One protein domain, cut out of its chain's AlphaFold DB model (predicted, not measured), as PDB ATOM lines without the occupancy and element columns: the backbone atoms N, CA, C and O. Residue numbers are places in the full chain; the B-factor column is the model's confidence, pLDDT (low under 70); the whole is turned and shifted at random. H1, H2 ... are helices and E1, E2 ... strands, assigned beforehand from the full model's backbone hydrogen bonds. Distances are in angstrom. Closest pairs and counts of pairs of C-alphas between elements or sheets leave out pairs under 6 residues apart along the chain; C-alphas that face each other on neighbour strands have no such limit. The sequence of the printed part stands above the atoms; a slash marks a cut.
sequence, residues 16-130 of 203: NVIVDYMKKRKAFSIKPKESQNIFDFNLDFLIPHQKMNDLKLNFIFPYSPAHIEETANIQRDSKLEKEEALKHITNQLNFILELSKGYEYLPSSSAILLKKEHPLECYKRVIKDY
ATOM      1  N   ASN A  16      45.695  31.056   3.211       91.81
ATOM      2  CA  ASN A  16      45.152  32.413   3.119       91.81
ATOM      3  C   ASN A  16      46.157  33.389   2.498       91.81
ATOM      4  O   ASN A  16      45.776  34.255   1.706       91.81
ATOM      5  N   VAL A  17      47.449  33.217   2.795       91.12
ATOM      6  CA  VAL A  17      48.531  34.019   2.210       91.12
ATOM      7  C   VAL A  17      48.680  33.707   0.721       91.12
ATOM      8  O   VAL A  17      48.810  34.624  -0.093       91.12
ATOM      9  N   ILE A  18      48.606  32.426   0.342       91.56
ATOM     10  CA  ILE A  18      48.653  31.987  -1.062       91.56
ATOM     11  C   ILE A  18      47.475  32.580  -1.847       91.56
ATOM     12  O   ILE A  18      47.668  33.142  -2.929       91.56
ATOM     13  N   VAL A  19      46.259  32.500  -1.301       89.81
ATOM     14  CA  VAL A  19      45.035  33.009  -1.934       89.81
ATOM     15  C   VAL A  19      45.053  34.532  -2.052       89.81
ATOM     16  O   VAL A  19      44.710  35.056  -3.117       89.81
ATOM     17  N   ASP A  20      45.459  35.254  -1.005       89.12
ATOM     18  CA  ASP A  20      45.595  36.715  -1.043       89.12
ATOM     19  C   ASP A  20      46.615  37.143  -2.107       89.12
ATOM     20  O   ASP A  20      46.321  37.978  -2.969       89.12
ATOM     21  N   TYR A  21      47.779  36.487  -2.140       88.94
ATOM     22  CA  TYR A  21      48.798  36.754  -3.149       88.94
ATOM     23  C   TYR A  21      48.303  36.455  -4.576       88.94
ATOM     24  O   TYR A  21      48.511  37.260  -5.490       88.94
ATOM     25  N   MET A  22      47.571  35.352  -4.777       89.25
ATOM     26  CA  MET A  22      46.945  35.019  -6.060       89.25
ATOM     27  C   MET A  22      45.957  36.106  -6.515       89.25
ATOM     28  O   MET A  22      45.980  36.510  -7.683       89.25
ATOM     29  N   LYS A  23      45.089  36.590  -5.615       86.62
ATOM     30  CA  LYS A  23      44.102  37.647  -5.907       86.62
ATOM     31  C   LYS A  23      44.795  38.948  -6.309       86.62
ATOM     32  O   LYS A  23      44.466  39.518  -7.352       86.62
ATOM     33  N   LYS A  24      45.807  39.365  -5.542       83.69
ATOM     34  CA  LYS A  24      46.618  40.563  -5.812       83.69
ATOM     35  C   LYS A  24      47.334  40.486  -7.162       83.69
ATOM     36  O   LYS A  24      47.288  41.438  -7.937       83.69
ATOM     37  N   ARG A  25      47.920  39.334  -7.504       82.12
ATOM     38  CA  ARG A  25      48.594  39.142  -8.800       82.12
ATOM     39  C   ARG A  25      47.630  39.181  -9.988       82.12
ATOM     40  O   ARG A  25      47.971  39.743 -11.031       82.12
ATOM     41  N   LYS A  26      46.425  38.614  -9.852       80.38
ATOM     42  CA  LYS A  26      45.389  38.716 -10.893       80.38
ATOM     43  C   LYS A  26      44.974  40.167 -11.124       80.38
ATOM     44  O   LYS A  26      44.905  40.577 -12.276       80.38
ATOM     45  N   ALA A  27      44.775  40.941 -10.055       75.38
ATOM     46  CA  ALA A  27      44.468  42.368 -10.153       75.38
ATOM     47  C   ALA A  27      45.586  43.154 -10.863       75.38
ATOM     48  O   ALA A  27      45.293  43.957 -11.741       75.38
ATOM     49  N   PHE A  28      46.856  42.850 -10.567       70.19
ATOM     50  CA  PHE A  28      48.011  43.456 -11.243       70.19
ATOM     51  C   PHE A  28      48.102  43.115 -12.742       70.19
ATOM     52  O   PHE A  28      48.589  43.912 -13.536       70.19
ATOM     53  N   SER A  29      47.628  41.933 -13.149       69.00
ATOM     54  CA  SER A  29      47.690  41.482 -14.550       69.00
ATOM     55  C   SER A  29      46.628  42.137 -15.447       69.00
ATOM     56  O   SER A  29      46.706  42.034 -16.673       69.00
ATOM     57  N   ILE A  30      45.631  42.806 -14.862       69.88
ATOM     58  CA  ILE A  30      44.615  43.558 -15.598       69.88
ATOM     59  C   ILE A  30      45.206  44.936 -15.908       69.88
ATOM     60  O   ILE A  30      45.462  45.725 -15.002       69.88
ATOM     61  N   LYS A  31      45.442  45.228 -17.196       58.16
ATOM     62  CA  LYS A  31      45.938  46.546 -17.618       58.16
ATOM     63  C   LYS A  31      44.983  47.644 -17.122       58.16
ATOM     64  O   LYS A  31      43.768  47.475 -17.275       58.16
ATOM     65  N   PRO A  32      45.495  48.765 -16.578       56.03
ATOM     66  CA  PRO A  32      44.648  49.911 -16.284       56.03
ATOM     67  C   PRO A  32      43.909  50.327 -17.555       56.03
ATOM     68  O   PRO A  32      44.492  50.363 -18.642       56.03
ATOM     69  N   LYS A  33      42.619  50.646 -17.418       56.50
ATOM     70  CA  LYS A  33      41.920  51.421 -18.446       56.50
ATOM     71  C   LYS A  33      42.673  52.747 -18.591       56.50
ATOM     72  O   LYS A  33      43.135  53.287 -17.591       56.50
ATOM     73  N   GLU A  34      42.797  53.242 -19.820       56.16
ATOM     74  CA  GLU A  34      43.691  54.337 -20.257       56.16
ATOM     75  C   GLU A  34      43.565  55.678 -19.492       56.16
ATOM     76  O   GLU A  34      44.297  56.618 -19.783       56.16
ATOM     77  N   SER A  35      42.681  55.790 -18.498       48.81
ATOM     78  CA  SER A  35      42.414  57.000 -17.719       48.81
ATOM     79  C   SER A  35      42.880  56.974 -16.255       48.81
ATOM     80  O   SER A  35      42.664  57.959 -15.552       48.81
ATOM     81  N   GLN A  36      43.516  55.901 -15.763       51.88
ATOM     82  CA  GLN A  36      44.095  55.881 -14.411       51.88
ATOM     83  C   GLN A  36      45.603  56.144 -14.449       51.88
ATOM     84  O   GLN A  36      46.349  55.424 -15.111       51.88
ATOM     85  N   ASN A  37      46.041  57.184 -13.730       50.97
ATOM     86  CA  ASN A  37      47.443  57.559 -13.547       50.97
ATOM     87  C   ASN A  37      48.310  56.323 -13.261       50.97
ATOM     88  O   ASN A  37      48.137  55.649 -12.250       50.97
ATOM     89  N   ILE A  38      49.282  56.055 -14.137       52.38
ATOM     90  CA  ILE A  38      50.231  54.931 -14.027       52.38
ATOM     91  C   ILE A  38      51.055  55.016 -12.726       52.38
ATOM     92  O   ILE A  38      51.502  53.997 -12.209       52.38
ATOM     93  N   PHE A  39      51.212  56.220 -12.163       50.03
ATOM     94  CA  PHE A  39      51.891  56.450 -10.885       50.03
ATOM     95  C   PHE A  39      51.050  56.081  -9.651       50.03
ATOM     96  O   PHE A  39      51.628  55.744  -8.623       50.03
ATOM     97  N   ASP A  40      49.718  56.051  -9.772       50.81
ATOM     98  CA  ASP A  40      48.803  55.571  -8.724       50.81
ATOM     99  C   ASP A  40      48.514  54.068  -8.863       50.81
ATOM    100  O   ASP A  40      47.626  53.530  -8.197       50.81
ATOM    101  N   PHE A  41      49.252  53.358  -9.728       53.78
ATOM    102  CA  PHE A  41      49.185  51.904  -9.849       53.78
ATOM    103  C   PHE A  41      49.863  51.255  -8.626       53.78
ATOM    104  O   PHE A  41      50.978  50.745  -8.681       53.78
ATOM    105  N   ASN A  42      49.153  51.378  -7.500       61.53
ATOM    106  CA  ASN A  42      49.302  50.795  -6.172       61.53
ATOM    107  C   ASN A  42      50.654  50.114  -5.901       61.53
ATOM    108  O   ASN A  42      50.839  48.917  -6.149       61.53
ATOM    109  N   LEU A  43      51.556  50.869  -5.264       60.12
ATOM    110  CA  LEU A  43      52.720  50.354  -4.523       60.12
ATOM    111  C   LEU A  43      52.358  49.133  -3.651       60.12
ATOM    112  O   LEU A  43      53.163  48.208  -3.523       60.12
ATOM    113  N   ASP A  44      51.120  49.088  -3.154       63.75
ATOM    114  CA  ASP A  44      50.526  47.985  -2.392       63.75
ATOM    115  C   ASP A  44      50.493  46.635  -3.136       63.75
ATOM    116  O   ASP A  44      50.443  45.585  -2.493       63.75
ATOM    117  N   PHE A  45      50.561  46.621  -4.474       66.44
ATOM    118  CA  PHE A  45      50.681  45.395  -5.278       66.44
ATOM    119  C   PHE A  45      52.111  45.137  -5.755       66.44
ATOM    120  O   PHE A  45      52.547  43.982  -5.794       66.44
ATOM    121  N   LEU A  46      52.845  46.197  -6.103       65.75
ATOM    122  CA  LEU A  46      54.198  46.082  -6.646       65.75
ATOM    123  C   LEU A  46      55.180  45.539  -5.598       65.75
ATOM    124  O   LEU A  46      55.957  44.631  -5.894       65.75
ATOM    125  N   ILE A  47      55.097  46.039  -4.358       69.69
ATOM    126  CA  ILE A  47      56.022  45.671  -3.278       69.69
ATOM    127  C   ILE A  47      55.874  44.190  -2.883       69.69
ATOM    128  O   ILE A  47      56.893  43.498  -2.842       69.69
ATOM    129  N   PRO A  48      54.666  43.641  -2.620       74.81
ATOM    130  CA  PRO A  48      54.529  42.215  -2.317       74.81
ATOM    131  C   PRO A  48      54.964  41.304  -3.468       74.81
ATOM    132  O   PRO A  48      55.550  40.251  -3.220       74.81
ATOM    133  N   HIS A  49      54.712  41.700  -4.720       77.94
ATOM    134  CA  HIS A  49      55.110  40.908  -5.882       77.94
ATOM    135  C   HIS A  49      56.633  40.857  -6.057       77.94
ATOM    136  O   HIS A  49      57.186  39.773  -6.237       77.94
ATOM    137  N   GLN A  50      57.316  42.002  -5.944       77.88
ATOM    138  CA  GLN A  50      58.781  42.069  -5.975       77.88
ATOM    139  C   GLN A  50      59.396  41.257  -4.835       77.88
ATOM    140  O   GLN A  50      60.191  40.360  -5.098       77.88
ATOM    141  N   LYS A  51      58.929  41.458  -3.594       83.00
ATOM    142  CA  LYS A  51      59.396  40.686  -2.429       83.00
ATOM    143  C   LYS A  51      59.232  39.182  -2.622       83.00
ATOM    144  O   LYS A  51      60.139  38.420  -2.310       83.00
ATOM    145  N   MET A  52      58.089  38.739  -3.144       84.44
ATOM    146  CA  MET A  52      57.871  37.319  -3.418       84.44
ATOM    147  C   MET A  52      58.837  36.791  -4.487       84.44
ATOM    148  O   MET A  52      59.348  35.683  -4.352       84.44
ATOM    149  N   ASN A  53      59.105  37.565  -5.541       85.06
ATOM    150  CA  ASN A  53      60.065  37.173  -6.572       85.06
ATOM    151  C   ASN A  53      61.493  37.083  -6.016       85.06
ATOM    152  O   ASN A  53      62.179  36.111  -6.322       85.06
ATOM    153  N   ASP A  54      61.895  38.014  -5.150       86.50
ATOM    154  CA  ASP A  54      63.202  37.987  -4.485       86.50
ATOM    155  C   ASP A  54      63.339  36.761  -3.574       86.50
ATOM    156  O   ASP A  54      64.347  36.055  -3.611       86.50
ATOM    157  N   LEU A  55      62.297  36.440  -2.797       87.62
ATOM    158  CA  LEU A  55      62.303  35.249  -1.947       87.62
ATOM    159  C   LEU A  55      62.359  33.955  -2.775       87.62
ATOM    160  O   LEU A  55      63.075  33.029  -2.411       87.62
ATOM    161  N   LYS A  56      61.678  33.890  -3.928       87.75
ATOM    162  CA  LYS A  56      61.708  32.727  -4.840       87.75
ATOM    163  C   LYS A  56      63.092  32.410  -5.419       87.75
ATOM    164  O   LYS A  56      63.247  31.325  -5.994       87.75
ATOM    165  N   LEU A  57      64.057  33.329  -5.318       86.69
ATOM    166  CA  LEU A  57      65.445  33.090  -5.723       86.69
ATOM    167  C   LEU A  57      66.189  32.203  -4.721       86.69
ATOM    168  O   LEU A  57      67.006  31.391  -5.141       86.69
ATOM    169  N   ASN A  58      65.878  32.336  -3.429       87.56
ATOM    170  CA  ASN A  58      66.644  31.710  -2.347       87.56
ATOM    171  C   ASN A  58      65.850  30.651  -1.571       87.56
ATOM    172  O   ASN A  58      66.446  29.798  -0.924       87.56
ATOM    173  N   PHE A  59      64.518  30.687  -1.653       92.56
ATOM    174  CA  PHE A  59      63.634  29.832  -0.872       92.56
ATOM    175  C   PHE A  59      62.735  28.961  -1.746       92.56
ATOM    176  O   PHE A  59      62.294  29.342  -2.838       92.56
ATOM    177  N   ILE A  60      62.408  27.785  -1.215       93.50
ATOM    178  CA  ILE A  60      61.350  26.915  -1.728       93.50
ATOM    179  C   ILE A  60      60.058  27.202  -0.957       93.50
ATOM    180  O   ILE A  60      60.082  27.387   0.257       93.50
ATOM    181  N   PHE A  61      58.922  27.189  -1.653       96.31
ATOM    182  CA  PHE A  61      57.594  27.388  -1.063       96.31
ATOM    183  C   PHE A  61      56.754  26.116  -1.165       96.31
ATOM    184  O   PHE A  61      55.884  26.029  -2.034       96.31
ATOM    185  N   PRO A  62      57.044  25.083  -0.362       96.69
ATOM    186  CA  PRO A  62      56.332  23.822  -0.469       96.69
ATOM    187  C   PRO A  62      54.850  23.977  -0.109       96.69
ATOM    188  O   PRO A  62      54.488  24.746   0.782       96.69
ATOM    189  N   TYR A  63      53.996  23.217  -0.792       97.94
ATOM    190  CA  TYR A  63      52.594  23.049  -0.404       97.94
ATOM    191  C   TYR A  63      52.417  21.795   0.464       97.94
ATOM    192  O   TYR A  63      53.363  21.039   0.660       97.94
ATOM    193  N   SER A  64      51.221  21.560   0.994       96.56
ATOM    194  CA  SER A  64      50.882  20.339   1.732       96.56
ATOM    195  C   SER A  64      49.501  19.825   1.314       96.56
ATOM    196  O   SER A  64      48.749  20.571   0.673       96.56
ATOM    197  N   PRO A  65      49.122  18.594   1.704       95.00
ATOM    198  CA  PRO A  65      47.759  18.104   1.531       95.00
ATOM    199  C   PRO A  65      46.683  19.038   2.102       95.00
ATOM    200  O   PRO A  65      45.638  19.164   1.478       95.00
ATOM    201  N   ALA A  66      46.954  19.760   3.197       93.25
ATOM    202  CA  ALA A  66      45.994  20.698   3.792       93.25
ATOM    203  C   ALA A  66      45.648  21.865   2.848       93.25
ATOM    204  O   ALA A  66      44.482  22.203   2.674       93.25
ATOM    205  N   HIS A  67      46.634  22.424   2.132       95.69
ATOM    206  CA  HIS A  67      46.356  23.450   1.112       95.69
ATOM    207  C   HIS A  67      45.446  22.922  -0.001       95.69
ATOM    208  O   HIS A  67      44.604  23.639  -0.538       95.69
ATOM    209  N   ILE A  68      45.642  21.658  -0.370       95.56
ATOM    210  CA  ILE A  68      44.877  21.002  -1.425       95.56
ATOM    211  C   ILE A  68      43.465  20.652  -0.946       95.56
ATOM    212  O   ILE A  68      42.531  20.731  -1.741       95.56
ATOM    213  N   GLU A  69      43.301  20.325   0.334       92.56
ATOM    214  CA  GLU A  69      42.015  20.136   1.006       92.56
ATOM    215  C   GLU A  69      41.179  21.419   0.957       92.56
ATOM    216  O   GLU A  69      40.048  21.411   0.473       92.56
ATOM    217  N   GLU A  70      41.777  22.559   1.306       90.69
ATOM    218  CA  GLU A  70      41.128  23.868   1.186       90.69
ATOM    219  C   GLU A  70      40.741  24.210  -0.261       90.69
ATOM    220  O   GLU A  70      39.657  24.741  -0.512       90.69
ATOM    221  N   THR A  71      41.589  23.869  -1.237       91.31
ATOM    222  CA  THR A  71      41.229  23.998  -2.656       91.31
ATOM    223  C   THR A  71      40.069  23.071  -3.031       91.31
ATOM    224  O   THR A  71      39.172  23.492  -3.763       91.31
ATOM    225  N   ALA A  72      40.050  21.828  -2.545       89.31
ATOM    226  CA  ALA A  72      38.985  20.865  -2.826       89.31
ATOM    227  C   ALA A  72      37.642  21.287  -2.215       89.31
ATOM    228  O   ALA A  72      36.608  21.105  -2.858       89.31
ATOM    229  N   ASN A  73      37.647  21.954  -1.057       86.44
ATOM    230  CA  ASN A  73      36.442  22.485  -0.411       86.44
ATOM    231  C   ASN A  73      35.614  23.421  -1.311       86.44
ATOM    232  O   ASN A  73      34.397  23.503  -1.155       86.44
ATOM    233  N   ILE A  74      36.227  24.064  -2.312       83.75
ATOM    234  CA  ILE A  74      35.526  24.924  -3.286       83.75
ATOM    235  C   ILE A  74      34.441  24.152  -4.051       83.75
ATOM    236  O   ILE A  74      33.416  24.730  -4.401       83.75
ATOM    237  N   GLN A  75      34.623  22.846  -4.284       77.25
ATOM    238  CA  GLN A  75      33.598  22.007  -4.922       77.25
ATOM    239  C   GLN A  75      32.298  21.906  -4.117       77.25
ATOM    240  O   GLN A  75      31.272  21.547  -4.691       77.25
ATOM    241  N   ARG A  76      32.335  22.187  -2.810       72.31
ATOM    242  CA  ARG A  76      31.183  22.095  -1.903       72.31
ATOM    243  C   ARG A  76      30.472  23.433  -1.706       72.31
ATOM    244  O   ARG A  76      29.430  23.457  -1.057       72.31
ATOM    245  N   ASP A  77      31.003  24.530  -2.246       77.00
ATOM    246  CA  ASP A  77      30.331  25.825  -2.163       77.00
ATOM    247  C   ASP A  77      29.057  25.797  -3.018       77.00
ATOM    248  O   ASP A  77      29.104  25.860  -4.247       77.00
ATOM    249  N   SER A  78      27.902  25.713  -2.351       63.56
ATOM    250  CA  SER A  78      26.581  25.627  -2.980       63.56
ATOM    251  C   SER A  78      26.209  26.863  -3.805       63.56
ATOM    252  O   SER A  78      25.154  26.879  -4.436       63.56
ATOM    253  N   LYS A  79      27.024  27.924  -3.757       78.44
ATOM    254  CA  LYS A  79      26.832  29.157  -4.528       78.44
ATOM    255  C   LYS A  79      27.505  29.118  -5.898       78.44
ATOM    256  O   LYS A  79      27.248  30.018  -6.693       78.44
ATOM    257  N   LEU A  80      28.374  28.140  -6.160       78.19
ATOM    258  CA  LEU A  80      29.105  28.034  -7.418       78.19
ATOM    259  C   LEU A  80      28.526  26.930  -8.296       78.19
ATOM    260  O   LEU A  80      28.355  25.787  -7.873       78.19
ATOM    261  N   GLU A  81      28.315  27.259  -9.566       87.38
ATOM    262  CA  GLU A  81      28.041  26.250 -10.581       87.38
ATOM    263  C   GLU A  81      29.255  25.326 -10.746       87.38
ATOM    264  O   GLU A  81      30.413  25.743 -10.638       87.38
ATOM    265  N   LYS A  82      29.009  24.050 -11.060       85.12
ATOM    266  CA  LYS A  82      30.056  23.014 -11.119       85.12
ATOM    267  C   LYS A  82      31.232  23.389 -12.029       85.12
ATOM    268  O   LYS A  82      32.388  23.134 -11.691       85.12
ATOM    269  N   GLU A  83      30.950  23.975 -13.188       87.75
ATOM    270  CA  GLU A  83      31.983  24.404 -14.139       87.75
ATOM    271  C   GLU A  83      32.836  25.552 -13.589       87.75
ATOM    272  O   GLU A  83      34.058  25.574 -13.768       87.75
ATOM    273  N   GLU A  84      32.209  26.482 -12.870       87.31
ATOM    274  CA  GLU A  84      32.892  27.595 -12.226       87.31
ATOM    275  C   GLU A  84      33.791  27.086 -11.093       87.31
ATOM    276  O   GLU A  84      34.983  27.405 -11.070       87.31
ATOM    277  N   ALA A  85      33.285  26.193 -10.237       87.12
ATOM    278  CA  ALA A  85      34.072  25.550  -9.184       87.12
ATOM    279  C   ALA A  85      35.314  24.831  -9.744       87.12
ATOM    280  O   ALA A  85      36.432  25.044  -9.267       87.12
ATOM    281  N   LEU A  86      35.159  24.049 -10.822       88.81
ATOM    282  CA  LEU A  86      36.282  23.378 -11.489       88.81
ATOM    283  C   LEU A  86      37.316  24.368 -12.030       88.81
ATOM    284  O   LEU A  86      38.525  24.140 -11.911       88.81
ATOM    285  N   LYS A  87      36.866  25.491 -12.593       90.25
ATOM    286  CA  LYS A  87      37.749  26.564 -13.056       90.25
ATOM    287  C   LYS A  87      38.499  27.213 -11.892       90.25
ATOM    288  O   LYS A  87      39.693  27.493 -12.024       90.25
ATOM    289  N   HIS A  88      37.844  27.445 -10.755       89.69
ATOM    290  CA  HIS A  88      38.487  27.978  -9.551       89.69
ATOM    291  C   HIS A  88      39.569  27.040  -9.020       89.69
ATOM    292  O   HIS A  88      40.704  27.481  -8.827       89.69
ATOM    293  N   ILE A  89      39.249  25.755  -8.885       92.50
ATOM    294  CA  ILE A  89      40.190  24.718  -8.451       92.50
ATOM    295  C   ILE A  89      41.382  24.629  -9.392       92.50
ATOM    296  O   ILE A  89      42.523  24.724  -8.952       92.50
ATOM    297  N   THR A  90      41.132  24.531 -10.698       93.88
ATOM    298  CA  THR A  90      42.203  24.438 -11.700       93.88
ATOM    299  C   THR A  90      43.146  25.638 -11.608       93.88
ATOM    300  O   THR A  90      44.366  25.484 -11.627       93.88
ATOM    301  N   ASN A  91      42.594  26.842 -11.445       92.19
ATOM    302  CA  ASN A  91      43.394  28.052 -11.279       92.19
ATOM    303  C   ASN A  91      44.238  28.033  -9.998       92.19
ATOM    304  O   ASN A  91      45.393  28.453 -10.042       92.19
ATOM    305  N   GLN A  92      43.683  27.567  -8.877       94.75
ATOM    306  CA  GLN A  92      44.427  27.464  -7.620       94.75
ATOM    307  C   GLN A  92      45.531  26.408  -7.697       94.75
ATOM    308  O   GLN A  92      46.669  26.714  -7.352       94.75
ATOM    309  N   LEU A  93      45.249  25.216  -8.230       96.44
ATOM    310  CA  LEU A  93      46.251  24.159  -8.399       96.44
ATOM    311  C   LEU A  93      47.412  24.611  -9.294       96.44
ATOM    312  O   LEU A  93      48.573  24.370  -8.965       96.44
ATOM    313  N   ASN A  94      47.118  25.318 -10.390       96.50
ATOM    314  CA  ASN A  94      48.145  25.889 -11.263       96.50
ATOM    315  C   ASN A  94      48.987  26.947 -10.541       96.50
ATOM    316  O   ASN A  94      50.204  26.997 -10.713       96.50
ATOM    317  N   PHE A  95      48.356  27.781  -9.713       95.62
ATOM    318  CA  PHE A  95      49.068  28.785  -8.934       95.62
ATOM    319  C   PHE A  95      49.970  28.158  -7.865       95.62
ATOM    320  O   PHE A  95      51.130  28.548  -7.734       95.62
ATOM    321  N   ILE A  96      49.467  27.148  -7.149       96.81
ATOM    322  CA  ILE A  96      50.244  26.365  -6.183       96.81
ATOM    323  C   ILE A  96      51.429  25.702  -6.885       96.81
ATOM    324  O   ILE A  96      52.545  25.773  -6.375       96.81
ATOM    325  N   LEU A  97      51.231  25.103  -8.063       97.19
ATOM    326  CA  LEU A  97      52.314  24.502  -8.846       97.19
ATOM    327  C   LEU A  97      53.383  25.533  -9.217       97.19
ATOM    328  O   LEU A  97      54.572  25.261  -9.066       97.19
ATOM    329  N   GLU A  98      52.975  26.711  -9.687       94.56
ATOM    330  CA  GLU A  98      53.901  27.781 -10.061       94.56
ATOM    331  C   GLU A  98      54.707  28.286  -8.855       94.56
ATOM    332  O   GLU A  98      55.918  28.494  -8.952       94.56
ATOM    333  N   LEU A  99      54.042  28.488  -7.715       94.56
ATOM    334  CA  LEU A  99      54.662  28.980  -6.489       94.56
ATOM    335  C   LEU A  99      55.620  27.947  -5.887       94.56
ATOM    336  O   LEU A  99      56.769  28.269  -5.593       94.56
ATOM    337  N   SER A 100      55.152  26.707  -5.755       95.94
ATOM    338  CA  SER A 100      55.886  25.625  -5.098       95.94
ATOM    339  C   SER A 100      56.884  24.914  -5.994       95.94
ATOM    340  O   SER A 100      57.703  24.147  -5.500       95.94
ATOM    341  N   LYS A 101      56.804  25.096  -7.319       96.06
ATOM    342  CA  LYS A 101      57.542  24.297  -8.315       96.06
ATOM    343  C   LYS A 101      57.315  22.781  -8.137       96.06
ATOM    344  O   LYS A 101      58.165  21.971  -8.520       96.06
ATOM    345  N   GLY A 102      56.171  22.408  -7.554       96.31
ATOM    346  CA  GLY A 102      55.787  21.033  -7.237       96.31
ATOM    347  C   GLY A 102      56.421  20.462  -5.967       96.31
ATOM    348  O   GLY A 102      56.354  19.255  -5.777       96.31
ATOM    349  N   TYR A 103      57.064  21.266  -5.117       97.00
ATOM    350  CA  TYR A 103      57.544  20.786  -3.820       97.00
ATOM    351  C   TYR A 103      56.385  20.654  -2.824       97.00
ATOM    352  O   TYR A 103      55.621  21.594  -2.631       97.00
ATOM    353  N   GLU A 104      56.278  19.496  -2.184       96.62
ATOM    354  CA  GLU A 104      55.232  19.132  -1.228       96.62
ATOM    355  C   GLU A 104      55.874  18.700   0.094       96.62
ATOM    356  O   GLU A 104      56.797  17.881   0.094       96.62
ATOM    357  N   TYR A 105      55.346  19.185   1.215       96.25
ATOM    358  CA  TYR A 105      55.474  18.523   2.505       96.25
ATOM    359  C   TYR A 105      54.394  17.460   2.645       96.25
ATOM    360  O   TYR A 105      53.233  17.767   2.921       96.25
ATOM    361  N   LEU A 106      54.792  16.204   2.468       92.25
ATOM    362  CA  LEU A 106      53.931  15.050   2.654       92.25
ATOM    363  C   LEU A 106      54.091  14.513   4.085       92.25
ATOM    364  O   LEU A 106      55.177  14.034   4.432       92.25
ATOM    365  N   PRO A 107      53.034  14.530   4.912       88.31
ATOM    366  CA  PRO A 107      53.035  13.814   6.179       88.31
ATOM    367  C   PRO A 107      53.189  12.308   5.934       88.31
ATOM    368  O   PRO A 107      52.493  11.727   5.101       88.31
ATOM    369  N   SER A 108      54.099  11.665   6.661       85.44
ATOM    370  CA  SER A 108      54.226  10.207   6.707       85.44
ATOM    371  C   SER A 108      54.115   9.715   8.148       85.44
ATOM    372  O   SER A 108      54.146  10.506   9.088       85.44
ATOM    373  N   SER A 109      54.032   8.399   8.336       84.44
ATOM    374  CA  SER A 109      53.932   7.777   9.663       84.44
ATOM    375  C   SER A 109      55.121   8.050  10.593       84.44
ATOM    376  O   SER A 109      55.002   7.842  11.796       84.44
ATOM    377  N   SER A 110      56.268   8.481  10.058       84.19
ATOM    378  CA  SER A 110      57.509   8.661  10.828       84.19
ATOM    379  C   SER A 110      58.071  10.082  10.780       84.19
ATOM    380  O   SER A 110      58.728  10.502  11.730       84.19
ATOM    381  N   ALA A 111      57.826  10.829   9.700       87.50
ATOM    382  CA  ALA A 111      58.342  12.182   9.509       87.50
ATOM    383  C   ALA A 111      57.550  12.959   8.445       87.50
ATOM    384  O   ALA A 111      56.814  12.377   7.646       87.50
ATOM    385  N   ILE A 112      57.757  14.274   8.384       90.38
ATOM    386  CA  ILE A 112      57.322  15.099   7.253       90.38
ATOM    387  C   ILE A 112      58.382  14.990   6.153       90.38
ATOM    388  O   ILE A 112      59.559  15.260   6.388       90.38
ATOM    389  N   LEU A 113      57.968  14.581   4.954       92.06
ATOM    390  CA  LEU A 113      58.854  14.403   3.807       92.06
ATOM    391  C   LEU A 113      58.699  15.573   2.840       92.06
ATOM    392  O   LEU A 113      57.600  15.823   2.352       92.06
ATOM    393  N   LEU A 114      59.801  16.246   2.510       93.50
ATOM    394  CA  LEU A 114      59.836  17.158   1.371       93.50
ATOM    395  C   LEU A 114      60.050  16.337   0.095       93.50
ATOM    396  O   LEU A 114      61.120  15.762  -0.112       93.50
ATOM    397  N   LYS A 115      59.037  16.272  -0.765       94.06
ATOM    398  CA  LYS A 115      59.098  15.557  -2.045       94.06
ATOM    399  C   LYS A 115      58.644  16.447  -3.190       94.06
ATOM    400  O   LYS A 115      58.136  17.542  -2.979       94.06
ATOM    401  N   LYS A 116      58.820  15.962  -4.417       96.12
ATOM    402  CA  LYS A 116      58.304  16.625  -5.612       96.12
ATOM    403  C   LYS A 116      57.089  15.865  -6.136       96.12
ATOM    404  O   LYS A 116      57.213  14.709  -6.529       96.12
ATOM    405  N   GLU A 117      55.930  16.506  -6.132       95.94
ATOM    406  CA  GLU A 117      54.668  15.976  -6.642       95.94
ATOM    407  C   GLU A 117      53.844  17.103  -7.263       95.94
ATOM    408  O   GLU A 117      53.773  18.221  -6.750       95.94
ATOM    409  N   HIS A 118      53.197  16.806  -8.385       97.50
ATOM    410  CA  HIS A 118      52.297  17.755  -9.020       97.50
ATOM    411  C   HIS A 118      51.035  17.948  -8.150       97.50
ATOM    412  O   HIS A 118      50.408  16.943  -7.815       97.50
ATOM    413  N   PRO A 119      50.588  19.187  -7.844       97.75
ATOM    414  CA  PRO A 119      49.423  19.434  -6.982       97.75
ATOM    415  C   PRO A 119      48.149  18.697  -7.400       97.75
ATOM    416  O   PRO A 119      47.377  18.273  -6.551       97.75
ATOM    417  N   LEU A 120      47.944  18.488  -8.705       96.69
ATOM    418  CA  LEU A 120      46.837  17.671  -9.221       96.69
ATOM    419  C   LEU A 120      46.860  16.211  -8.728       96.69
ATOM    420  O   LEU A 120      45.801  15.629  -8.513       96.69
ATOM    421  N   GLU A 121      48.034  15.603  -8.558       96.69
ATOM    422  CA  GLU A 121      48.136  14.235  -8.035       96.69
ATOM    423  C   GLU A 121      47.821  14.199  -6.538       96.69
ATOM    424  O   GLU A 121      47.044  13.350  -6.101       96.69
ATOM    425  N   CYS A 122      48.315  15.180  -5.774       95.81
ATOM    426  CA  CYS A 122      47.915  15.370  -4.379       95.81
ATOM    427  C   CYS A 122      46.397  15.585  -4.268       95.81
ATOM    428  O   CYS A 122      45.739  14.938  -3.464       95.81
ATOM    429  N   TYR A 123      45.811  16.390  -5.158       94.94
ATOM    430  CA  TYR A 123      44.371  16.648  -5.223       94.94
ATOM    431  C   TYR A 123      43.542  15.389  -5.454       94.94
ATOM    432  O   TYR A 123      42.536  15.188  -4.782       94.94
ATOM    433  N   LYS A 124      43.976  14.497  -6.349       93.06
ATOM    434  CA  LYS A 124      43.310  13.200  -6.542       93.06
ATOM    435  C   LYS A 124      43.337  12.346  -5.271       93.06
ATOM    436  O   LYS A 124      42.343  11.683  -4.988       93.06
ATOM    437  N   ARG A 125      44.447  12.354  -4.517       91.38
ATOM    438  CA  ARG A 125      44.552  11.648  -3.224       91.38
ATOM    439  C   ARG A 125      43.624  12.271  -2.189       91.38
ATOM    440  O   ARG A 125      42.811  11.565  -1.610       91.38
ATOM    441  N   VAL A 126      43.702  13.591  -2.036       90.69
ATOM    442  CA  VAL A 126      42.867  14.357  -1.111       90.69
ATOM    443  C   VAL A 126      41.394  14.114  -1.402       90.69
ATOM    444  O   VAL A 126      40.696  13.729  -0.485       90.69
ATOM    445  N   ILE A 127      40.930  14.212  -2.655       87.88
ATOM    446  CA  ILE A 127      39.524  13.949  -3.014       87.88
ATOM    447  C   ILE A 127      39.079  12.518  -2.717       87.88
ATOM    448  O   ILE A 127      37.928  12.290  -2.347       87.88
ATOM    449  N   LYS A 128      39.965  11.543  -2.921       85.81
ATOM    450  CA  LYS A 128      39.649  10.145  -2.633       85.81
ATOM    451  C   LYS A 128      39.369   9.941  -1.142       85.81
ATOM    452  O   LYS A 128      38.452   9.193  -0.811       85.81
ATOM    453  N   ASP A 129      40.136  10.613  -0.287       77.75
ATOM    454  CA  ASP A 129      40.090  10.420   1.162       77.75
ATOM    455  C   ASP A 129      39.173  11.437   1.881       77.75
ATOM    456  O   ASP A 129      38.515  11.047   2.835       77.75
ATOM    457  N   TYR A 130      38.967  12.654   1.360       70.06
ATOM    458  CA  TYR A 130      37.633  13.033   0.882       70.06
ATOM    459  C   TYR A 130      36.439  12.806   1.788       70.06
ATOM    460  O   TYR A 130      36.111  13.539   2.708       70.06
TER     461      TYR A 130
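This is residues 16 to 130 of the 203 residues of an uncharacterized protein of uncultured Sulfurovum sp (UniProt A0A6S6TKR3). A small two-stranded hairpin, E1 and E2, follows from one end of H4 in a flat, loose model whose core is the helical hairpin of H3 and H4, with H5 packed across H3 and reaching H4 near its own beginning. On the other side of H4, H1 and H2 make a loosely attached arm, from which residues 33 to 40 stick out. The printed part has 115 residues, with five named helices and two named strands in the order H1, H2, H3, H4, E1, E2, H5. The sheet's order is E1 - E2, antiparallel, and the class is mostly helix. The radius of gyration of the C-alphas is 16.7 A, and the spans are 55 by 40 by 17 A.

Find C-alpha 103 at (57.544, 20.786, -3.820); from there E1 runs over residues 103 to 107, 13.0 A, and E2 returns over residues 112 to 116, also 13.0 A. Before them is H4, residues 82 to 100, 26.7 A long, and before that H3, residues 65 to 76, 17.4 A. H5, residues 119 to 129, 15.3 A, ends at C-alpha 129, (40.090, 10.420, 1.162). Look back to C-alpha 16 at (45.152, 32.413, 3.119), where H1, residues 16 to 29, begins its 20.0 A. H2 takes residues 43 to 58, 23.4 A.

Look first across the hairpin of E1 and E2, where N 104 and O 115 are within hydrogen-bond range at 2.8 A, as are N 113 and O 106 at 2.9 A. H4 is the hub, touching three helices. It forms a helical hairpin with H3, at a shallow tilt of 16 degrees, opposite ways; their closest C-alphas, of Gln 75 and Ala 85, are 5.6 A apart. H5 touches H3 at a steep tilt of 69.7 degrees, only just short of about perpendicular, with the C-alphas of Ile 68 and Tyr 123 closest at 5.8 A. H5 touches residues 93 to 97 of H4, closest at the C-alphas of Leu 93 and Pro 119, 5.9 A. H1 and H4 only just touch, with 3 pairs of C-alphas within 8 A, closest Met 22 and Phe 95 at 7.2 A; they are about perpendicular, at 83 degrees. With its residues 45 to 49, H2 touches H1 at a steep tilt of 64 degrees; the closest C-alphas, of Lys 24 and Phe 45, are 6.3 A apart. H2 and H3 are apart. In H1, H4 and H5 every O i to N i+4 pair is within hydrogen-bond range, against 9 of 12 in H2 and 5 of 8 in H3.

The C-alphas farthest apart, of Ser 35 and Ser 110, are 58.1 A from each other. The printed part has no cut. Look for the long link at residues 30 to 42, between H1 and H2. The mean pLDDT of the printed part is 84.0, and residues 29 to 47 and residue 78 are under 70.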